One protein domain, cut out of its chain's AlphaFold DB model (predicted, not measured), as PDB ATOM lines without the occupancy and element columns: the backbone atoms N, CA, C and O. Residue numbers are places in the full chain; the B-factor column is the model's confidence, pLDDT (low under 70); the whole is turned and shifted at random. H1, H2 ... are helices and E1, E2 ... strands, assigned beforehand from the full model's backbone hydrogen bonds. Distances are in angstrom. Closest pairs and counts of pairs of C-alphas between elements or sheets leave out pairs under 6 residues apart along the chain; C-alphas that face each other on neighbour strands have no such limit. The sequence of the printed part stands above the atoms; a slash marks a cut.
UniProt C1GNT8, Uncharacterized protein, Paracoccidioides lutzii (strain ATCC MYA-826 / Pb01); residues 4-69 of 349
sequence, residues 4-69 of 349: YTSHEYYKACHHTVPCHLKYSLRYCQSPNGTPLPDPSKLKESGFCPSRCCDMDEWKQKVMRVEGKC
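AT A GLANCE: This is residues 4 to 69 of the 349 residues of an uncharacterized protein of Paracoccidioides lutzii (strain ATCC MYA-826 / Pb01) (UniProt C1GNT8). This domain has little regular structure: a small three-stranded sheet makes one end, and two long loops with the short helix H1 between them make the other. The 66 printed residues hold E1, E2, H1 and E3 in that order; the sheet runs E2, E1, E3, mixed. The class is mixed, helices and strands, with 22 residues in named elements. The whole is flat and loose, with a radius of gyration of the C-alphas of 14.6 A and spans of 44 by 25 by 12 A.

HOW THE PARTS SIT: E1, residues 4 to 10, and E2, residues 16 to 18, form an antiparallel hairpin at 143 degrees; N 8 and O 17 are within hydrogen-bond range at 2.8 A. E3, residues 59 to 65, is parallel to E1 at 29 degrees, with N 6 and O 61 within range at 2.8 A. H1, residues 39 to 43, is not on the sheet and is apart from E1; 0 of 1 O i to N i+4 pairs but 2 of 2 O i to N i+3 pairs are within range.

IN THESE COORDINATES: E1 begins at C-alpha 4 (45.315, 7.667, -51.247) and is 17.7 A long. E3, 19.2 A, ends at C-alpha 65 (56.236, -3.569, -52.063).

THE WHOLE: The farthest C-alphas, of Cys 13 and Pro 37, are 44.4 A apart. The printed part has no cut; the links E2 to H1 and H1 to E3 are long. Residues 20 to 21 have pLDDT under 70.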
ATOM      1  N   TYR A   4      45.188   8.638 -50.168       86.48
ATOM      2  CA  TYR A   4      45.315   7.667 -51.247       86.48
ATOM      3  C   TYR A   4      46.766   7.231 -51.373       86.48
ATOM      4  O   TYR A   4      47.692   7.980 -51.062       86.48
ATOM      5  N   THR A   5      46.970   5.993 -51.817       83.68
ATOM      6  CA  THR A   5      48.321   5.560 -52.160       83.68
ATOM      7  C   THR A   5      48.626   6.048 -53.563       83.68
ATOM      8  O   THR A   5      47.968   5.626 -54.502       83.68
ATOM      9  N   SER A   6      49.604   6.934 -53.708       84.22
ATOM     10  CA  SER A   6      50.007   7.451 -55.013       84.22
ATOM     11  C   SER A   6      51.052   6.553 -55.674       84.22
ATOM     12  O   SER A   6      50.959   6.284 -56.872       84.22
ATOM     13  N   HIS A   7      51.995   6.013 -54.896       88.02
ATOM     14  CA  HIS A   7      53.133   5.253 -55.420       88.02
ATOM     15  C   HIS A   7      53.407   3.957 -54.652       88.02
ATOM     16  O   HIS A   7      53.104   3.829 -53.465       88.02
ATOM     17  N   GLU A   8      54.058   3.024 -55.333       88.85
ATOM     18  CA  GLU A   8      54.682   1.827 -54.790       88.85
ATOM     19  C   GLU A   8      56.198   1.960 -54.849       88.85
ATOM     20  O   GLU A   8      56.762   2.249 -55.897       88.85
ATOM     21  N   TYR A   9      56.864   1.709 -53.734       90.69
ATOM     22  CA  TYR A   9      58.307   1.593 -53.643       90.69
ATOM     23  C   TYR A   9      58.697   0.116 -53.620       90.69
ATOM     24  O   TYR A   9      58.385  -0.589 -52.657       90.69
ATOM     25  N   TYR A  10      59.386  -0.344 -54.660       91.20
ATOM     26  CA  TYR A  10      59.831  -1.727 -54.812       91.20
ATOM     27  C   TYR A  10      61.179  -1.927 -54.124       91.20
ATOM     28  O   TYR A  10      62.183  -1.350 -54.534       91.20
ATOM     29  N   LYS A  11      61.221  -2.757 -53.076       91.22
ATOM     30  CA  LYS A  11      62.428  -2.932 -52.248       91.22
ATOM     31  C   LYS A  11      63.613  -3.544 -53.005       91.22
ATOM     32  O   LYS A  11      64.740  -3.222 -52.658       91.22
ATOM     33  N   ALA A  12      63.380  -4.421 -53.990       91.10
ATOM     34  CA  ALA A  12      64.465  -5.173 -54.631       91.10
ATOM     35  C   ALA A  12      65.190  -4.394 -55.740       91.10
ATOM     36  O   ALA A  12      66.361  -4.643 -55.990       91.10
ATOM     37  N   CYS A  13      64.503  -3.464 -56.410       92.35
ATOM     38  CA  CYS A  13      65.094  -2.612 -57.450       92.35
ATOM     39  C   CYS A  13      65.111  -1.121 -57.069       92.35
ATOM     40  O   CYS A  13      65.481  -0.287 -57.882       92.35
ATOM     41  N   HIS A  14      64.661  -0.778 -55.855       91.92
ATOM     42  CA  HIS A  14      64.555   0.584 -55.313       91.92
ATOM     43  C   HIS A  14      63.776   1.588 -56.183       91.92
ATOM     44  O   HIS A  14      63.856   2.798 -55.972       91.92
ATOM     45  N   HIS A  15      62.970   1.100 -57.129       90.25
ATOM     46  CA  HIS A  15      62.153   1.942 -57.995       90.25
ATOM     47  C   HIS A  15      60.852   2.346 -57.302       90.25
ATOM     48  O   HIS A  15      60.172   1.520 -56.690       90.25
ATOM     49  N   THR A  16      60.490   3.622 -57.441       89.62
ATOM     50  CA  THR A  16      59.178   4.138 -57.038       89.62
ATOM     51  C   THR A  16      58.305   4.265 -58.277       89.62
ATOM     52  O   THR A  16      58.631   5.028 -59.180       89.62
ATOM     53  N   VAL A  17      57.211   3.513 -58.333       83.72
ATOM     54  CA  VAL A  17      56.302   3.447 -59.483       83.72
ATOM     55  C   VAL A  17      54.943   4.009 -59.069       83.72
ATOM     56  O   VAL A  17      54.455   3.651 -57.995       83.72
ATOM     57  N   PRO A  18      54.296   4.873 -59.868       81.93
ATOM     58  CA  PRO A  18      52.927   5.282 -59.586       81.93
ATOM     59  C   PRO A  18      52.013   4.052 -59.559       81.93
ATOM     60  O   PRO A  18      52.026   3.217 -60.460       81.93
ATOM     61  N   CYS A  19      51.216   3.928 -58.503       70.79
ATOM     62  CA  CYS A  19      50.259   2.829 -58.355       70.79
ATOM     63  C   CYS A  19      48.808   3.276 -58.564       70.79
ATOM     64  O   CYS A  19      47.907   2.438 -58.600       70.79
ATOM     65  N   HIS A  20      48.582   4.582 -58.749       69.54
ATOM     66  CA  HIS A  20      47.266   5.176 -58.983       69.54
ATOM     67  C   HIS A  20      46.229   4.650 -57.969       69.54
ATOM     68  O   HIS A  20      46.485   4.609 -56.773       69.54
ATOM     69  N   LEU A  21      45.057   4.202 -58.425       69.23
ATOM     70  CA  LEU A  21      44.007   3.652 -57.561       69.23
ATOM     71  C   LEU A  21      44.124   2.133 -57.342       69.23
ATOM     72  O   LEU A  21      43.120   1.468 -57.092       69.23
ATOM     73  N   LYS A  22      45.332   1.551 -57.433       74.08
ATOM     74  CA  LYS A  22      45.545   0.123 -57.118       74.08
ATOM     75  C   LYS A  22      45.138  -0.208 -55.683       74.08
ATOM     76  O   LYS A  22      44.649  -1.305 -55.423       74.08
ATOM     77  N   TYR A  23      45.314   0.741 -54.769       77.37
ATOM     78  CA  TYR A  23      44.894   0.618 -53.381       77.37
ATOM     79  C   TYR A  23      43.593   1.372 -53.129       77.37
ATOM     80  O   TYR A  23      43.308   2.387 -53.764       77.37
ATOM     81  N   SER A  24      42.818   0.884 -52.161       76.92
ATOM     82  CA  SER A  24      41.603   1.563 -51.734       76.92
ATOM     83  C   SER A  24      41.904   2.960 -51.192       76.92
ATOM     84  O   SER A  24      42.895   3.197 -50.496       76.92
ATOM     85  N   LEU A  25      40.997   3.882 -51.507       84.63
ATOM     86  CA  LEU A  25      40.969   5.214 -50.926       84.63
ATOM     87  C   LEU A  25      40.604   5.115 -49.442       84.63
ATOM     88  O   LEU A  25      39.729   4.334 -49.062       84.63
ATOM     89  N   ARG A  26      41.263   5.912 -48.601       83.15
ATOM     90  CA  ARG A  26      40.924   6.048 -47.181       83.15
ATOM     91  C   ARG A  26      40.268   7.397 -46.962       83.15
ATOM     92  O   ARG A  26      40.918   8.428 -47.068       83.15
ATOM     93  N   TYR A  27      38.988   7.400 -46.630       87.97
ATOM     94  CA  TYR A  27      38.268   8.635 -46.340       87.97
ATOM     95  C   TYR A  27      38.464   9.053 -44.879       87.97
ATOM     96  O   TYR A  27      38.571   8.204 -43.992       87.97
ATOM     97  N   CYS A  28      38.507  10.359 -44.607       88.37
ATOM     98  CA  CYS A  28      38.461  10.855 -43.232       88.37
ATOM     99  C   CYS A  28      37.031  10.925 -42.693       88.37
ATOM    100  O   CYS A  28      36.058  10.950 -43.440       88.37
ATOM    101  N   GLN A  29      36.922  11.024 -41.367       90.60
ATOM    102  CA  GLN A  29      35.643  11.193 -40.677       90.60
ATOM    103  C   GLN A  29      35.031  12.591 -40.870       90.60
ATOM    104  O   GLN A  29      33.823  12.734 -40.715       90.60
ATOM    105  N   SER A  30      35.843  13.593 -41.233       90.75
ATOM    106  CA  SER A  30      35.431  14.995 -41.392       90.75
ATOM    107  C   SER A  30      36.008  15.605 -42.677       90.75
ATOM    108  O   SER A  30      37.035  16.287 -42.616       90.75
ATOM    109  N   PRO A  31      35.429  15.314 -43.857       86.25
ATOM    110  CA  PRO A  31      35.842  15.946 -45.109       86.25
ATOM    111  C   PRO A  31      35.608  17.461 -45.078       86.25
ATOM    112  O   PRO A  31      34.549  17.903 -44.634       86.25
ATOM    113  N   ASN A  32      36.593  18.249 -45.526       84.09
ATOM    114  CA  ASN A  32      36.560  19.723 -45.542       84.09
ATOM    115  C   ASN A  32      36.072  20.330 -44.204       84.09
ATOM    116  O   ASN A  32      35.256  21.247 -44.168       84.09
ATOM    117  N   GLY A  33      36.484  19.735 -43.077       86.54
ATOM    118  CA  GLY A  33      36.108  20.180 -41.728       86.54
ATOM    119  C   GLY A  33      34.692  19.809 -41.263       86.54
ATOM    120  O   GLY A  33      34.384  20.001 -40.090       86.54
ATOM    121  N   THR A  34      33.842  19.223 -42.114       85.54
ATOM    122  CA  THR A  34      32.466  18.838 -41.744       85.54
ATOM    123  C   THR A  34      32.372  17.334 -41.455       85.54
ATOM    124  O   THR A  34      32.558  16.533 -42.375       85.54
ATOM    125  N   PRO A  35      32.031  16.904 -40.223       88.48
ATOM    126  CA  PRO A  35      31.884  15.487 -39.883       88.48
ATOM    127  C   PRO A  35      30.864  14.751 -40.763       88.48
ATOM    128  O   PRO A  35      29.829  15.302 -41.149       88.48
ATOM    129  N   LEU A  36      31.140  13.490 -41.097       85.11
ATOM    130  CA  LEU A  36      30.176  12.604 -41.752       85.11
ATOM    131  C   LEU A  36      29.015  12.263 -40.793       85.11
ATOM    132  O   LEU A  36      29.254  12.150 -39.592       85.11
ATOM    133  N   PRO A  37      27.781  12.047 -41.300       84.14
ATOM    134  CA  PRO A  37      26.621  11.731 -40.456       84.14
ATOM    135  C   PRO A  37      26.793  10.473 -39.595       84.14
ATOM    136  O   PRO A  37      26.291  10.426 -38.479       84.14
ATOM    137  N   ASP A  38      27.508   9.468 -40.107       86.73
ATOM    138  CA  ASP A  38      27.897   8.277 -39.353       86.73
ATOM    139  C   ASP A  38      29.342   7.881 -39.713       86.73
ATOM    140  O   ASP A  38      29.573   7.192 -40.714       86.73
ATOM    141  N   PRO A  39      30.345   8.338 -38.942       84.79
ATOM    142  CA  PRO A  39      31.747   8.026 -39.205       84.79
ATOM    143  C   PRO A  39      32.080   6.544 -38.976       84.79
ATOM    144  O   PRO A  39      33.116   6.075 -39.450       84.79
ATOM    145  N   SER A  40      31.221   5.791 -38.280       87.19
ATOM    146  CA  SER A  40      31.424   4.366 -37.983       87.19
ATOM    147  C   SER A  40      31.353   3.515 -39.249       87.19
ATOM    148  O   SER A  40      32.133   2.571 -39.394       87.19
ATOM    149  N   LYS A  41      30.502   3.913 -40.207       85.28
ATOM    150  CA  LYS A  41      30.323   3.236 -41.502       85.28
ATOM    151  C   LYS A  41      31.574   3.214 -42.365       85.28
ATOM    152  O   LYS A  41      31.709   2.348 -43.216       85.28
ATOM    153  N   LEU A  42      32.546   4.096 -42.121       82.12
ATOM    154  CA  LEU A  42      33.839   4.042 -42.815       82.12
ATOM    155  C   LEU A  42      34.614   2.738 -42.560       82.12
ATOM    156  O   LEU A  42      35.542   2.433 -43.307       82.12
ATOM    157  N   LYS A  43      34.264   1.981 -41.512       82.39
ATOM    158  CA  LYS A  43      34.830   0.652 -41.239       82.39
ATOM    159  C   LYS A  43      34.134  -0.468 -42.022       82.39
ATOM    160  O   LYS A  43      34.678  -1.565 -42.090       82.39
ATOM    161  N   GLU A  44      32.956  -0.217 -42.592       83.38
ATOM    162  CA  GLU A  44      32.208  -1.207 -43.367       83.38
ATOM    163  C   GLU A  44      32.866  -1.420 -44.738       83.38
ATOM    164  O   GLU A  44      33.182  -0.476 -45.467       83.38
ATOM    165  N   SER A  45      33.074  -2.682 -45.118       78.52
ATOM    166  CA  SER A  45      33.665  -3.025 -46.410       78.52
ATOM    167  C   SER A  45      32.778  -2.547 -47.562       78.52
ATOM    168  O   SER A  45      31.626  -2.959 -47.674       78.52
ATOM    169  N   GLY A  46      33.326  -1.716 -48.450       74.24
ATOM    170  CA  GLY A  46      32.610  -1.212 -49.627       74.24
ATOM    171  C   GLY A  46      31.732   0.016 -49.371       74.24
ATOM    172  O   GLY A  46      31.179   0.556 -50.329       74.24
ATOM    173  N   PHE A  47      31.636   0.502 -48.127       76.32
ATOM    174  CA  PHE A  47      30.981   1.778 -47.858       76.32
ATOM    175  C   PHE A  47      31.757   2.925 -48.514       76.32
ATOM    176  O   PHE A  47      32.971   3.065 -48.350       76.32
ATOM    177  N   CYS A  48      31.037   3.762 -49.256       76.73
ATOM    178  CA  CYS A  48      31.569   4.974 -49.858       76.73
ATOM    179  C   CYS A  48      30.826   6.171 -49.251       76.73
ATOM    180  O   CYS A  48      29.600   6.240 -49.381       76.73
ATOM    181  N   PRO A  49      31.518   7.099 -48.572       78.23
ATOM    182  CA  PRO A  49      30.863   8.261 -47.994       78.23
ATOM    183  C   PRO A  49      30.318   9.186 -49.091       78.23
ATOM    184  O   PRO A  49      30.858   9.263 -50.191       78.23
ATOM    185  N   SER A  50      29.264   9.938 -48.769       78.95
ATOM    186  CA  SER A  50      28.674  10.932 -49.680       78.95
ATOM    187  C   SER A  50      29.535  12.186 -49.873       78.95
ATOM    188  O   SER A  50      29.247  12.988 -50.757       78.95
ATOM    189  N   ARG A  51      30.566  12.376 -49.038       81.64
ATOM    190  CA  ARG A  51      31.491  13.516 -49.062       81.64
ATOM    191  C   ARG A  51      32.927  13.041 -48.853       81.64
ATOM    192  O   ARG A  51      33.163  12.098 -48.099       81.64
ATOM    193  N   CYS A  52      33.879  13.739 -49.458       86.30
ATOM    194  CA  CYS A  52      35.316  13.560 -49.259       86.30
ATOM    195  C   CYS A  52      36.015  14.928 -49.219       86.30
ATOM    196  O   CYS A  52      35.393  15.924 -49.578       86.30
ATOM    197  N   CYS A  53      37.265  14.978 -48.742       82.77
ATOM    198  CA  CYS A  53      38.088  16.184 -48.854       82.77
ATOM    199  C   CYS A  53      38.226  16.626 -50.320       82.77
ATOM    200  O   CYS A  53      38.164  15.771 -51.215       82.77
ATOM    201  N   ASP A  54      38.479  17.912 -50.543       83.61
ATOM    202  CA  ASP A  54      38.887  18.440 -51.848       83.61
ATOM    203  C   ASP A  54      40.140  17.710 -52.321       83.61
ATOM    204  O   ASP A  54      41.037  17.463 -51.517       83.61
ATOM    205  N   MET A  55      40.188  17.307 -53.595       77.48
ATOM    206  CA  MET A  55      41.229  16.404 -54.111       77.48
ATOM    207  C   MET A  55      42.655  16.911 -53.867       77.48
ATOM    208  O   MET A  55      43.537  16.105 -53.572       77.48
ATOM    209  N   ASP A  56      42.853  18.225 -53.907       82.42
ATOM    210  CA  ASP A  56      44.147  18.869 -53.672       82.42
ATOM    211  C   ASP A  56      44.630  18.734 -52.217       82.42
ATOM    212  O   ASP A  56      45.829  18.764 -51.945       82.42
ATOM    213  N   GLU A  57      43.713  18.500 -51.273       84.26
ATOM    214  CA  GLU A  57      44.014  18.302 -49.850       84.26
ATOM    215  C   GLU A  57      44.231  16.827 -49.472       84.26
ATOM    216  O   GLU A  57      44.413  16.485 -48.295       84.26
ATOM    217  N   TRP A  58      44.182  15.903 -50.437       88.32
ATOM    218  CA  TRP A  58      44.362  14.488 -50.129       88.32
ATOM    219  C   TRP A  58      45.812  14.179 -49.778       88.32
ATOM    220  O   TRP A  58      46.754  14.466 -50.516       88.32
ATOM    221  N   LYS A  59      45.994  13.466 -48.666       89.89
ATOM    222  CA  LYS A  59      47.313  13.010 -48.252       89.89
ATOM    223  C   LYS A  59      47.775  11.856 -49.136       89.89
ATOM    224  O   LYS A  59      47.173  10.780 -49.166       89.89
ATOM    225  N   GLN A  60      48.899  12.071 -49.804       89.79
ATOM    226  CA  GLN A  60      49.550  11.054 -50.614       89.79
ATOM    227  C   GLN A  60      50.344  10.082 -49.738       89.79
ATOM    228  O   GLN A  60      51.092  10.486 -48.846       89.79
ATOM    229  N   LYS A  61      50.204   8.784 -50.007       89.35
ATOM    230  CA  LYS A  61      50.962   7.717 -49.348       89.35
ATOM    231  C   LYS A  61      51.793   6.939 -50.367       89.35
ATOM    232  O   LYS A  61      51.316   6.637 -51.456       89.35
ATOM    233  N   VAL A  62      53.007   6.551 -49.977       89.96
ATOM    234  CA  VAL A  62      53.837   5.595 -50.726       89.96
ATOM    235  C   VAL A  62      53.796   4.243 -50.014       89.96
ATOM    236  O   VAL A  62      54.095   4.154 -48.821       89.96
ATOM    237  N   MET A  63      53.400   3.188 -50.722       89.21
ATOM    238  CA  MET A  63      53.365   1.817 -50.205       89.21
ATOM    239  C   MET A  63      54.672   1.096 -50.520       89.21
ATOM    240  O   MET A  63      55.176   1.190 -51.628       89.21
ATOM    241  N   ARG A  64      55.233   0.355 -49.560       92.40
ATOM    242  CA  ARG A  64      56.431  -0.468 -49.796       92.40
ATOM    243  C   ARG A  64      56.009  -1.857 -50.270       92.40
ATOM    244  O   ARG A  64      55.228  -2.511 -49.584       92.40
ATOM    245  N   VAL A  65      56.541  -2.293 -51.404       88.84
ATOM    246  CA  VAL A  65      56.236  -3.569 -52.063       88.84
ATOM    247  C   VAL A  65      57.503  -4.418 -52.134       88.84
ATOM    248  O   VAL A  65      58.605  -3.903 -52.336       88.84
ATOM    249  N   GLU A  66      57.359  -5.722 -51.917       89.84
ATOM    250  CA  GLU A  66      58.459  -6.681 -52.037       89.84
ATOM    251  C   GLU A  66      58.613  -7.145 -53.487       89.84
ATOM    252  O   GLU A  66      57.628  -7.262 -54.212       89.84
ATOM    253  N   GLY A  67      59.852  -7.396 -53.911       89.35
ATOM    254  CA  GLY A  67      60.173  -7.759 -55.292       89.35
ATOM    255  C   GLY A  67      60.611  -6.581 -56.168       89.35
ATOM    256  O   GLY A  67      60.889  -5.479 -55.678       89.35
ATOM    257  N   LYS A  68      60.739  -6.859 -57.470       86.22
ATOM    258  CA  LYS A  68      61.155  -5.916 -58.520       86.22
ATOM    259  C   LYS A  68      59.929  -5.290 -59.188       86.22
ATOM    260  O   LYS A  68      58.854  -5.887 -59.193       86.22
ATOM    261  N   CYS A  69      60.079  -4.089 -59.743       84.96
ATOM    262  CA  CYS A  69      59.016  -3.484 -60.541       84.96
ATOM    263  C   CYS A  69      58.847  -4.218 -61.881       84.96
ATOM    264  O   CYS A  69      59.771  -4.892 -62.336       84.96
TER     265      CYS A  69